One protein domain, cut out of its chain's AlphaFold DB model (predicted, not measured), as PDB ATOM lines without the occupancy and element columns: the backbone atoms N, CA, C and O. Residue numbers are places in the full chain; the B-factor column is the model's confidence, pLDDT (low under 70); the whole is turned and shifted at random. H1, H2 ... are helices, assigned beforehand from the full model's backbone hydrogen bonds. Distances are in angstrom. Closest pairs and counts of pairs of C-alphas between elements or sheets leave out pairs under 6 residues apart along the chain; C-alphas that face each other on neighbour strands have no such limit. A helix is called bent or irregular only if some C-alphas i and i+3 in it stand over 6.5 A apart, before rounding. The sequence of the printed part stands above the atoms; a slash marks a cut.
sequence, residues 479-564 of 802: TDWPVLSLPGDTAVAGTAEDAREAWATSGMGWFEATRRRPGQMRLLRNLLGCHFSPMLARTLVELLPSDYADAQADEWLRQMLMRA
ATOM      1  N   THR A 479     132.739 152.414 176.611       37.59
ATOM      2  CA  THR A 479     133.787 153.415 176.867       37.59
ATOM      3  C   THR A 479     135.100 152.818 177.366       37.59
ATOM      4  O   THR A 479     136.151 153.403 177.121       37.59
ATOM      5  N   ASP A 480     135.066 151.648 178.010       36.91
ATOM      6  CA  ASP A 480     136.259 150.963 178.542       36.91
ATOM      7  C   ASP A 480     136.953 150.106 177.463       36.91
ATOM      8  O   ASP A 480     137.856 149.307 177.733       36.91
ATOM      9  N   TRP A 481     136.509 150.243 176.213       43.69
ATOM     10  CA  TRP A 481     136.941 149.429 175.094       43.69
ATOM     11  C   TRP A 481     138.235 149.968 174.474       43.69
ATOM     12  O   TRP A 481     138.252 151.103 173.987       43.69
ATOM     13  N   PRO A 482     139.318 149.172 174.398       44.06
ATOM     14  CA  PRO A 482     140.503 149.567 173.654       44.06
ATOM     15  C   PRO A 482     140.177 149.565 172.156       44.06
ATOM     16  O   PRO A 482     140.200 148.529 171.490       44.06
ATOM     17  N   VAL A 483     139.868 150.744 171.614       53.91
ATOM     18  CA  VAL A 483     139.788 150.955 170.167       53.91
ATOM     19  C   VAL A 483     141.149 150.606 169.568       53.91
ATOM     20  O   VAL A 483     142.155 151.229 169.907       53.91
ATOM     21  N   LEU A 484     141.188 149.624 168.660       61.28
ATOM     22  CA  LEU A 484     142.384 149.354 167.867       61.28
ATOM     23  C   LEU A 484     142.611 150.519 166.899       61.28
ATOM     24  O   LEU A 484     142.085 150.528 165.789       61.28
ATOM     25  N   SER A 485     143.391 151.504 167.340       59.69
ATOM     26  CA  SER A 485     143.934 152.560 166.492       59.69
ATOM     27  C   SER A 485     144.944 151.949 165.528       59.69
ATOM     28  O   SER A 485     146.103 151.720 165.879       59.69
ATOM     29  N   LEU A 486     144.494 151.643 164.314       60.75
ATOM     30  CA  LEU A 486     145.375 151.168 163.254       60.75
ATOM     31  C   LEU A 486     146.215 152.339 162.712       60.75
ATOM     32  O   LEU A 486     145.762 153.482 162.765       60.75
ATOM     33  N   PRO A 487     147.401 152.091 162.123       53.06
ATOM     34  CA  PRO A 487     148.253 153.141 161.550       53.06
ATOM     35  C   PRO A 487     147.549 154.100 160.569       53.06
ATOM     36  O   PRO A 487     147.918 155.269 160.487       53.06
ATOM     37  N   GLY A 488     146.521 153.625 159.852       49.56
ATOM     38  CA  GLY A 488     145.681 154.449 158.973       49.56
ATOM     39  C   GLY A 488     144.611 155.291 159.686       49.56
ATOM     40  O   GLY A 488     144.173 156.291 159.127       49.56
ATOM     41  N   ASP A 489     144.218 154.932 160.913       45.06
ATOM     42  CA  ASP A 489     143.312 155.734 161.752       45.06
ATOM     43  C   ASP A 489     144.068 156.894 162.428       45.06
ATOM     44  O   ASP A 489     143.506 157.954 162.686       45.06
ATOM     45  N   THR A 490     145.367 156.715 162.698       42.53
ATOM     46  CA  THR A 490     146.241 157.698 163.366       42.53
ATOM     47  C   THR A 490     146.818 158.762 162.420       42.53
ATOM     48  O   THR A 490     147.929 159.250 162.631       42.53
ATOM     49  N   ALA A 491     146.093 159.121 161.359       41.09
ATOM     50  CA  ALA A 491     146.543 160.073 160.342       41.09
ATOM     51  C   ALA A 491     146.560 161.525 160.870       41.09
ATOM     52  O   ALA A 491     145.616 162.296 160.685       41.09
ATOM     53  N   VAL A 492     147.663 161.919 161.516       40.34
ATOM     54  CA  VAL A 492     147.926 163.303 161.945       40.34
ATOM     55  C   VAL A 492     148.154 164.192 160.717       40.34
ATOM     56  O   VAL A 492     149.284 164.366 160.274       40.34
ATOM     57  N   ALA A 493     147.066 164.746 160.170       41.81
ATOM     58  CA  ALA A 493     147.056 165.770 159.115       41.81
ATOM     59  C   ALA A 493     147.928 165.464 157.870       41.81
ATOM     60  O   ALA A 493     148.413 166.384 157.212       41.81
ATOM     61  N   GLY A 494     148.116 164.180 157.549       48.59
ATOM     62  CA  GLY A 494     148.961 163.691 156.456       48.59
ATOM     63  C   GLY A 494     148.206 162.791 155.477       48.59
ATOM     64  O   GLY A 494     147.062 162.397 155.710       48.59
ATOM     65  N   THR A 495     148.854 162.467 154.362       54.78
ATOM     66  CA  THR A 495     148.313 161.596 153.315       54.78
ATOM     67  C   THR A 495     148.431 160.112 153.680       54.78
ATOM     68  O   THR A 495     149.160 159.706 154.588       54.78
ATOM     69  N   ALA A 496     147.756 159.260 152.903       54.69
ATOM     70  CA  ALA A 496     147.924 157.809 152.991       54.69
ATOM     71  C   ALA A 496     149.334 157.326 152.583       54.69
ATOM     72  O   ALA A 496     149.670 156.168 152.831       54.69
ATOM     73  N   GLU A 497     150.158 158.171 151.956       54.50
ATOM     74  CA  GLU A 497     151.551 157.852 151.623       54.50
ATOM     75  C   GLU A 497     152.473 158.140 152.817       54.50
ATOM     76  O   GLU A 497     153.257 157.267 153.188       54.50
ATOM     77  N   ASP A 498     152.273 159.262 153.520       53.75
ATOM     78  CA  ASP A 498     152.997 159.597 154.761       53.75
ATOM     79  C   ASP A 498     152.803 158.513 155.841       53.75
ATOM     80  O   ASP A 498     153.751 158.077 156.499       53.75
ATOM     81  N   ALA A 499     151.570 158.006 155.987       57.38
ATOM     82  CA  ALA A 499     151.252 156.924 156.921       57.38
ATOM     83  C   ALA A 499     151.957 155.596 156.566       57.38
ATOM     84  O   ALA A 499     152.401 154.866 157.458       57.38
ATOM     85  N   ARG A 500     152.111 155.289 155.268       58.34
ATOM     86  CA  ARG A 500     152.860 154.114 154.787       58.34
ATOM     87  C   ARG A 500     154.359 154.272 155.009       58.34
ATOM     88  O   ARG A 500     155.007 153.318 155.442       58.34
ATOM     89  N   GLU A 501     154.911 155.455 154.752       56.97
ATOM     90  CA  GLU A 501     156.334 155.729 154.971       56.97
ATOM     91  C   GLU A 501     156.694 155.645 156.464       56.97
ATOM     92  O   GLU A 501     157.689 155.005 156.818       56.97
ATOM     93  N   ALA A 502     155.837 156.151 157.356       60.50
ATOM     94  CA  ALA A 502     155.983 155.985 158.804       60.50
ATOM     95  C   ALA A 502     155.888 154.508 159.249       60.50
ATOM     96  O   ALA A 502     156.659 154.049 160.108       60.50
ATOM     97  N   TRP A 503     154.982 153.724 158.649       63.94
ATOM     98  CA  TRP A 503     154.838 152.296 158.954       63.94
ATOM     99  C   TRP A 503     156.069 151.487 158.524       63.94
ATOM    100  O   TRP A 503     156.614 150.738 159.339       63.94
ATOM    101  N   ALA A 504     156.558 151.690 157.296       59.44
ATOM    102  CA  ALA A 504     157.751 151.021 156.770       59.44
ATOM    103  C   ALA A 504     159.037 151.440 157.513       59.44
ATOM    104  O   ALA A 504     159.836 150.588 157.906       59.44
ATOM    105  N   THR A 505     159.206 152.737 157.797       59.62
ATOM    106  CA  THR A 505     160.375 153.264 158.528       59.62
ATOM    107  C   THR A 505     160.452 152.709 159.954       59.62
ATOM    108  O   THR A 505     161.539 152.393 160.440       59.62
ATOM    109  N   SER A 506     159.311 152.517 160.627       66.25
ATOM    110  CA  SER A 506     159.281 151.860 161.942       66.25
ATOM    111  C   SER A 506     159.410 150.329 161.872       66.25
ATOM    112  O   SER A 506     159.947 149.717 162.799       66.25
ATOM    113  N   GLY A 507     158.967 149.702 160.777       65.19
ATOM    114  CA  GLY A 507     158.904 148.246 160.612       65.19
ATOM    115  C   GLY A 507     160.253 147.526 160.703       65.19
ATOM    116  O   GLY A 507     160.339 146.468 161.329       65.19
ATOM    117  N   MET A 508     161.329 148.123 160.174       65.56
ATOM    118  CA  MET A 508     162.684 147.547 160.217       65.56
ATOM    119  C   MET A 508     163.199 147.353 161.655       65.56
ATOM    120  O   MET A 508     163.648 146.267 162.028       65.56
ATOM    121  N   GLY A 509     163.108 148.398 162.486       75.88
ATOM    122  CA  GLY A 509     163.509 148.334 163.896       75.88
ATOM    123  C   GLY A 509     162.566 147.466 164.732       75.88
ATOM    124  O   GLY A 509     163.014 146.709 165.597       75.88
ATOM    125  N   TRP A 510     161.265 147.527 164.432       83.81
ATOM    126  CA  TRP A 510     160.241 146.725 165.094       83.81
ATOM    127  C   TRP A 510     160.424 145.218 164.873       83.81
ATOM    128  O   TRP A 510     160.324 144.442 165.827       83.81
ATOM    129  N   PHE A 511     160.729 144.779 163.646       84.12
ATOM    130  CA  PHE A 511     160.839 143.352 163.346       84.12
ATOM    131  C   PHE A 511     162.001 142.695 164.100       84.12
ATOM    132  O   PHE A 511     161.812 141.659 164.733       84.12
ATOM    133  N   GLU A 512     163.189 143.307 164.110       82.88
ATOM    134  CA  GLU A 512     164.345 142.770 164.846       82.88
ATOM    135  C   GLU A 512     164.197 142.871 166.376       82.88
ATOM    136  O   GLU A 512     164.827 142.098 167.100       82.88
ATOM    137  N   ALA A 513     163.334 143.754 166.896       83.00
ATOM    138  CA  ALA A 513     162.925 143.728 168.303       83.00
ATOM    139  C   ALA A 513     161.962 142.557 168.593       83.00
ATOM    140  O   ALA A 513     162.182 141.784 169.526       83.00
ATOM    141  N   THR A 514     160.946 142.377 167.746       84.75
ATOM    142  CA  THR A 514     159.937 141.305 167.838       84.75
ATOM    143  C   THR A 514     160.566 139.918 167.696       84.75
ATOM    144  O   THR A 514     160.245 138.995 168.441       84.75
ATOM    145  N   ARG A 515     161.549 139.771 166.804       84.12
ATOM    146  CA  ARG A 515     162.316 138.538 166.566       84.12
ATOM    147  C   ARG A 515     163.091 138.045 167.793       84.12
ATOM    148  O   ARG A 515     163.332 136.847 167.913       84.12
ATOM    149  N   ARG A 516     163.440 138.937 168.727       85.31
ATOM    150  CA  ARG A 516     164.104 138.594 170.003       85.31
ATOM    151  C   ARG A 516     163.130 138.071 171.065       85.31
ATOM    152  O   ARG A 516     163.573 137.633 172.121       85.31
ATOM    153  N   ARG A 517     161.818 138.110 170.802       86.25
ATOM    154  CA  ARG A 517     160.746 137.688 171.711       86.25
ATOM    155  C   ARG A 517     159.991 136.496 171.098       86.25
ATOM    156  O   ARG A 517     159.109 136.701 170.261       86.25
ATOM    157  N   PRO A 518     160.307 135.243 171.478       83.19
ATOM    158  CA  PRO A 518     159.819 134.060 170.764       83.19
ATOM    159  C   PRO A 518     158.288 133.931 170.746       83.19
ATOM    160  O   PRO A 518     157.743 133.587 169.701       83.19
ATOM    161  N   GLY A 519     157.587 134.277 171.834       83.38
ATOM    162  CA  GLY A 519     156.115 134.273 171.880       83.38
ATOM    163  C   GLY A 519     155.471 135.290 170.925       83.38
ATOM    164  O   GLY A 519     154.552 134.947 170.184       83.38
ATOM    165  N   GLN A 520     156.012 136.513 170.850       87.94
ATOM    166  CA  GLN A 520     155.548 137.538 169.902       87.94
ATOM    167  C   GLN A 520     155.804 137.116 168.443       87.94
ATOM    168  O   GLN A 520     154.904 137.210 167.610       87.94
ATOM    169  N   MET A 521     156.978 136.549 168.134       86.44
ATOM    170  CA  MET A 521     157.272 136.004 166.798       86.44
ATOM    171  C   MET A 521     156.408 134.773 166.450       86.44
ATOM    172  O   MET A 521     156.007 134.605 165.296       86.44
ATOM    173  N   ARG A 522     156.069 133.925 167.434       87.25
ATOM    174  CA  ARG A 522     155.128 132.803 167.274       87.25
ATOM    175  C   ARG A 522     153.733 133.311 166.905       87.25
ATOM    176  O   ARG A 522     153.171 132.839 165.920       87.25
ATOM    177  N   LEU A 523     153.194 134.288 167.640       87.62
ATOM    178  CA  LEU A 523     151.891 134.882 167.325       87.62
ATOM    179  C   LEU A 523     151.878 135.604 165.973       87.62
ATOM    180  O   LEU A 523     150.934 135.415 165.212       87.62
ATOM    181  N   LEU A 524     152.937 136.344 165.631       88.38
ATOM    182  CA  LEU A 524     153.057 137.020 164.336       88.38
ATOM    183  C   LEU A 524     152.956 136.032 163.163       88.38
ATOM    184  O   LEU A 524     152.163 136.230 162.242       88.38
ATOM    185  N   ARG A 525     153.716 134.929 163.224       86.88
ATOM    186  CA  ARG A 525     153.663 133.855 162.218       86.88
ATOM    187  C   ARG A 525     152.312 133.142 162.195       86.88
ATOM    188  O   ARG A 525     151.853 132.778 161.119       86.88
ATOM    189  N   ASN A 526     151.661 132.966 163.347       86.19
ATOM    190  CA  ASN A 526     150.325 132.374 163.413       86.19
ATOM    191  C   ASN A 526     149.272 133.272 162.747       86.19
ATOM    192  O   ASN A 526     148.486 132.770 161.953       86.19
ATOM    193  N   LEU A 527     149.272 134.582 163.016       89.38
ATOM    194  CA  LEU A 527     148.314 135.536 162.441       89.38
ATOM    195  C   LEU A 527     148.471 135.672 160.921       89.38
ATOM    196  O   LEU A 527     147.486 135.557 160.194       89.38
ATOM    197  N   LEU A 528     149.707 135.818 160.433       88.00
ATOM    198  CA  LEU A 528     150.003 135.787 158.995       88.00
ATOM    199  C   LEU A 528     149.647 134.420 158.379       88.00
ATOM    200  O   LEU A 528     149.116 134.357 157.272       88.00
ATOM    201  N   GLY A 529     149.869 133.332 159.126       84.06
ATOM    202  CA  GLY A 529     149.417 131.980 158.796       84.06
ATOM    203  C   GLY A 529     147.909 131.898 158.559       84.06
ATOM    204  O   GLY A 529     147.467 131.358 157.552       84.06
ATOM    205  N   CYS A 530     147.132 132.501 159.456       86.69
ATOM    206  CA  CYS A 530     145.672 132.568 159.410       86.69
ATOM    207  C   CYS A 530     145.130 133.606 158.398       86.69
ATOM    208  O   CYS A 530     143.931 133.880 158.382       86.69
ATOM    209  N   HIS A 531     145.993 134.182 157.553       88.19
ATOM    210  CA  HIS A 531     145.680 135.200 156.543       88.19
ATOM    211  C   HIS A 531     145.196 136.566 157.083       88.19
ATOM    212  O   HIS A 531     144.554 137.313 156.345       88.19
ATOM    213  N   PHE A 532     145.520 136.934 158.329       91.00
ATOM    214  CA  PHE A 532     145.366 138.324 158.790       91.00
ATOM    215  C   PHE A 532     146.399 139.238 158.102       91.00
ATOM    216  O   PHE A 532     147.486 138.787 157.730       91.00
ATOM    217  N   SER A 533     146.088 140.529 157.936       89.62
ATOM    218  CA  SER A 533     147.005 141.488 157.310       89.62
ATOM    219  C   SER A 533     148.252 141.722 158.171       89.62
ATOM    220  O   SER A 533     148.178 141.635 159.402       89.62
ATOM    221  N   PRO A 534     149.398 142.105 157.575       87.25
ATOM    222  CA  PRO A 534     150.590 142.429 158.352       87.25
ATOM    223  C   PRO A 534     150.365 143.645 159.258       87.25
ATOM    224  O   PRO A 534     150.921 143.686 160.350       87.25
ATOM    225  N   MET A 535     149.517 144.599 158.854       84.50
ATOM    226  CA  MET A 535     149.161 145.759 159.675       84.50
ATOM    227  C   MET A 535     148.456 145.337 160.972       84.50
ATOM    228  O   MET A 535     148.963 145.636 162.052       84.50
ATOM    229  N   LEU A 536     147.344 144.595 160.890       87.50
ATOM    230  CA  LEU A 536     146.614 144.147 162.083       87.50
ATOM    231  C   LEU A 536     147.432 143.136 162.905       87.50
ATOM    232  O   LEU A 536     147.448 143.214 164.132       87.50
ATOM    233  N   ALA A 537     148.166 142.229 162.247       90.06
ATOM    234  CA  ALA A 537     149.036 141.274 162.928       90.06
ATOM    235  C   ALA A 537     150.160 141.969 163.717       90.06
ATOM    236  O   ALA A 537     150.455 141.564 164.841       90.06
ATOM    237  N   ARG A 538     150.748 143.044 163.171       87.31
ATOM    238  CA  ARG A 538     151.712 143.893 163.882       87.31
ATOM    239  C   ARG A 538     151.068 144.598 165.073       87.31
ATOM    240  O   ARG A 538     151.584 144.448 166.174       87.31
ATOM    241  N   THR A 539     149.932 145.276 164.891       85.50
ATOM    242  CA  THR A 539     149.237 145.990 165.980       85.50
ATOM    243  C   THR A 539     148.875 145.061 167.145       85.50
ATOM    244  O   THR A 539     149.121 145.396 168.302       85.50
ATOM    245  N   LEU A 540     148.364 143.857 166.867       88.62
ATOM    246  CA  LEU A 540     148.044 142.866 167.905       88.62
ATOM    247  C   LEU A 540     149.297 142.331 168.623       88.62
ATOM    248  O   LEU A 540     149.244 142.048 169.815       88.62
ATOM    249  N   VAL A 541     150.435 142.213 167.933       89.12
ATOM    250  CA  VAL A 541     151.706 141.767 168.536       89.12
ATOM    251  C   VAL A 541     152.421 142.894 169.297       89.12
ATOM    252  O   VAL A 541     153.088 142.617 170.293       89.12
ATOM    253  N   GLU A 542     152.258 144.156 168.890       84.62
ATOM    254  CA  GLU A 542     152.733 145.343 169.621       84.62
ATOM    255  C   GLU A 542     151.992 145.533 170.953       84.62
ATOM    256  O   GLU A 542     152.622 145.873 171.954       84.62
ATOM    257  N   LEU A 543     150.681 145.264 170.977       85.06
ATOM    258  CA  LEU A 543     149.831 145.374 172.167       85.06
ATOM    259  C   LEU A 543     149.951 144.184 173.144       85.06
ATOM    260  O   LEU A 543     149.465 144.285 174.270       85.06
ATOM    261  N   LEU A 544     150.585 143.072 172.747       84.75
ATOM    262  CA  LEU A 544     150.727 141.878 173.591       84.75
ATOM    263  C   LEU A 544     151.653 142.144 174.800       84.75
ATOM    264  O   LEU A 544     152.836 142.447 174.586       84.75
ATOM    265  N   PRO A 545     151.192 141.923 176.050       83.75
ATOM    266  CA  PRO A 545     152.035 142.008 177.244       83.75
ATOM    267  C   PRO A 545     153.249 141.066 177.181       83.75
ATOM    268  O   PRO A 545     153.151 139.907 176.775       83.75
ATOM    269  N   SER A 546     154.425 141.568 177.565       77.81
ATOM    270  CA  SER A 546     155.705 140.857 177.393       77.81
ATOM    271  C   SER A 546     155.971 139.736 178.404       77.81
ATOM    272  O   SER A 546     156.956 139.015 178.268       77.81
ATOM    273  N   ASP A 547     155.131 139.634 179.426       83.81
ATOM    274  CA  ASP A 547     155.180 138.703 180.554       83.81
ATOM    275  C   ASP A 547     154.270 137.472 180.372       83.81
ATOM    276  O   ASP A 547     154.391 136.506 181.123       83.81
ATOM    277  N   TYR A 548     153.389 137.473 179.366       84.69
ATOM    278  CA  TYR A 548     152.409 136.404 179.156       84.69
ATOM    279  C   TYR A 548     153.051 135.112 178.629       84.69
ATOM    280  O   TYR A 548     153.763 135.104 177.621       84.69
ATOM    281  N   ALA A 549     152.719 133.989 179.269       87.69
ATOM    282  CA  ALA A 549     153.037 132.654 178.774       87.69
ATOM    283  C   ALA A 549     152.234 132.322 177.501       87.69
ATOM    284  O   ALA A 549     151.172 132.891 177.250       87.69
ATOM    285  N   ASP A 550     152.698 131.351 176.707       86.12
ATOM    286  CA  ASP A 550     152.146 131.088 175.367       86.12
ATOM    287  C   ASP A 550     150.629 130.810 175.332       86.12
ATOM    288  O   ASP A 550     149.958 131.241 174.393       86.12
ATOM    289  N   ALA A 551     150.077 130.153 176.358       85.12
ATOM    290  CA  ALA A 551     148.635 129.913 176.482       85.12
ATOM    291  C   ALA A 551     147.843 131.189 176.835       85.12
ATOM    292  O   ALA A 551     146.764 131.415 176.287       85.12
ATOM    293  N   GLN A 552     148.395 132.049 177.699       87.12
ATOM    294  CA  GLN A 552     147.805 133.347 178.056       87.12
ATOM    295  C   GLN A 552     147.838 134.304 176.859       87.12
ATOM    296  O   GLN A 552     146.869 135.009 176.604       87.12
ATOM    297  N   ALA A 553     148.927 134.284 176.087       87.44
ATOM    298  CA  ALA A 553     149.075 135.055 174.859       87.44
ATOM    299  C   ALA A 553     148.096 134.598 173.757       87.44
ATOM    300  O   ALA A 553     147.523 135.433 173.058       87.44
ATOM    301  N   ASP A 554     147.862 133.287 173.627       87.31
ATOM    302  CA  ASP A 554     146.860 132.726 172.709       87.31
ATOM    303  C   ASP A 554     145.420 133.112 173.104       87.31
ATOM    304  O   ASP A 554     144.606 133.404 172.226       87.31
ATOM    305  N   GLU A 555     145.096 133.136 174.402       87.94
ATOM    306  CA  GLU A 555     143.776 133.552 174.902       87.94
ATOM    307  C   GLU A 555     143.560 135.063 174.786       87.94
ATOM    308  O   GLU A 555     142.558 135.503 174.226       87.94
ATOM    309  N   TRP A 556     144.530 135.870 175.218       89.31
ATOM    310  CA  TRP A 556     144.492 137.323 175.057       89.31
ATOM    311  C   TRP A 556     144.291 137.723 173.590       89.31
ATOM    312  O   TRP A 556     143.502 138.623 173.305       89.31
ATOM    313  N   LEU A 557     144.918 137.012 172.644       90.12
ATOM    314  CA  LEU A 557     144.736 137.263 171.215       90.12
ATOM    315  C   LEU A 557     143.302 136.970 170.742       90.12
ATOM    316  O   LEU A 557     142.735 137.777 170.001       90.12
ATOM    317  N   ARG A 558     142.691 135.860 171.191       90.50
ATOM    318  CA  ARG A 558     141.265 135.579 170.935       90.50
ATOM    319  C   ARG A 558     140.396 136.715 171.468       90.50
ATOM    320  O   ARG A 558     139.550 137.232 170.740       90.50
ATOM    321  N   GLN A 559     140.636 137.138 172.707       87.19
ATOM    322  CA  GLN A 559     139.870 138.208 173.343       87.19
ATOM    323  C   GLN A 559     140.036 139.553 172.635       87.19
ATOM    324  O   GLN A 559     139.033 140.217 172.396       87.19
ATOM    325  N   MET A 560     141.247 139.948 172.232       87.06
ATOM    326  CA  MET A 560     141.458 141.191 171.481       87.06
ATOM    327  C   MET A 560     140.779 141.172 170.108       87.06
ATOM    328  O   MET A 560     140.215 142.185 169.707       87.06
ATOM    329  N   LEU A 561     140.768 140.035 169.404       91.31
ATOM    330  CA  LEU A 561     140.065 139.908 168.121       91.31
ATOM    331  C   LEU A 561     138.538 139.940 168.284       91.31
ATOM    332  O   LEU A 561     137.866 140.670 167.554       91.31
ATOM    333  N   MET A 562     137.989 139.224 169.271       90.31
ATOM    334  CA  MET A 562     136.562 139.317 169.613       90.31
ATOM    335  C   MET A 562     136.177 140.745 170.016       90.31
ATOM    336  O   MET A 562     135.148 141.246 169.562       90.31
ATOM    337  N   ARG A 563     137.020 141.427 170.806       84.19
ATOM    338  CA  ARG A 563     136.816 142.828 171.195       84.19
ATOM    339  C   ARG A 563     136.851 143.757 169.974       84.19
ATOM    340  O   ARG A 563     135.932 144.548 169.780       84.19
ATOM    341  N   ALA A 564     137.847 143.637 169.100       86.56
ATOM    342  CA  ALA A 564     137.943 144.459 167.892       86.56
ATOM    343  C   ALA A 564     136.676 144.366 167.021       86.56
ATOM    344  O   ALA A 564     136.125 145.387 166.614       86.56
TER     345      ALA A 564
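What this domain is: This is residues 479 to 564 of the 802 residues of the protein "Flagella-associated GTP-binding protein" of Lautropia mirabilis ATCC 51599 (UniProt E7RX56). A short helical hairpin, H2 and H3, has H4 set slantwise next to it, while the longest helix, H1, reaches away from the start of H2 as a kinked arm. Before H1, residues 479 to 495 form a long stretch with no named element, which folds back from the far end of that arm. The printed part has 86 residues with four named helices, H1, H2, H3 and H4 in chain order, and no named strand; its class is all helix. The whole is compact, with a radius of gyration of the C-alphas of 13.6 A, and it spans 39 by 34 by 24 A.

Where its parts are: Start at Thr 479, whose C-alpha is at (133.787, 153.415, 176.867), and pass through residues 479 to 495 to reach H1. Find C-alpha 496 at (147.924, 157.809, 152.991); from there H1 runs through residues 496 to 514, 25.2 A from first to last C-alpha. Look near residue 508 for a kink of 40 degrees; H1 is neither bent nor irregular, but only just: C-alphas 505 and 508 are 6.4 A apart. After a tight link comes H2, residues 518 to 529, 16.0 A long. Another tight link leads to H3, residues 534 to 542, 11.8 A long. A short link of 7 residues leads to H4, residues 550 to 564, 20.9 A long, which ends with C-alpha 564 at (137.943, 144.459, 167.892).

How they stand to each other: Look first at H2 and H3, a helical hairpin: they touch at a shallow tilt of 25 degrees, opposite ways, and their closest C-alphas, those of Leu 527 and Ala 537, are 5.8 A apart. H1 is close to H2 but not clearly touching, at a steep tilt of 46 degrees, opposite ways; find their closest C-alphas at Thr 514 and Met 521, 6.0 A apart. H1 and H3 are near each other, with 8 pairs of C-alphas within 10 A. H2 and H4 only just touch, with 3 pairs of C-alphas within 8 A, between residues 519 to 523 and residues 550 to 554 alone. Their closest C-alphas, those of Gly 519 and Asp 550, are 6.2 A apart, and the helices run the same way at a steep tilt of 47 degrees. H3 and H4 are close but not clearly touching, with the C-alphas of Leu 540 and Leu 557 closest at 7.3 A. H1 and H4 are apart. In H2, H3 and H4 every O i to N i+4 pair is within hydrogen-bond range; in H1, 11 of 15 are.

The domain as a whole: The two C-alphas farthest apart are those of Ala 493 and Ala 551, at 39.9 A, while the first and last printed C-alphas are 13.3 A apart. The printed part has no cut, and no link between its helices is long. Read the B-factor column for the model's confidence: the mean pLDDT of the printed part is 74.7, and residues 479 to 508 are under 70.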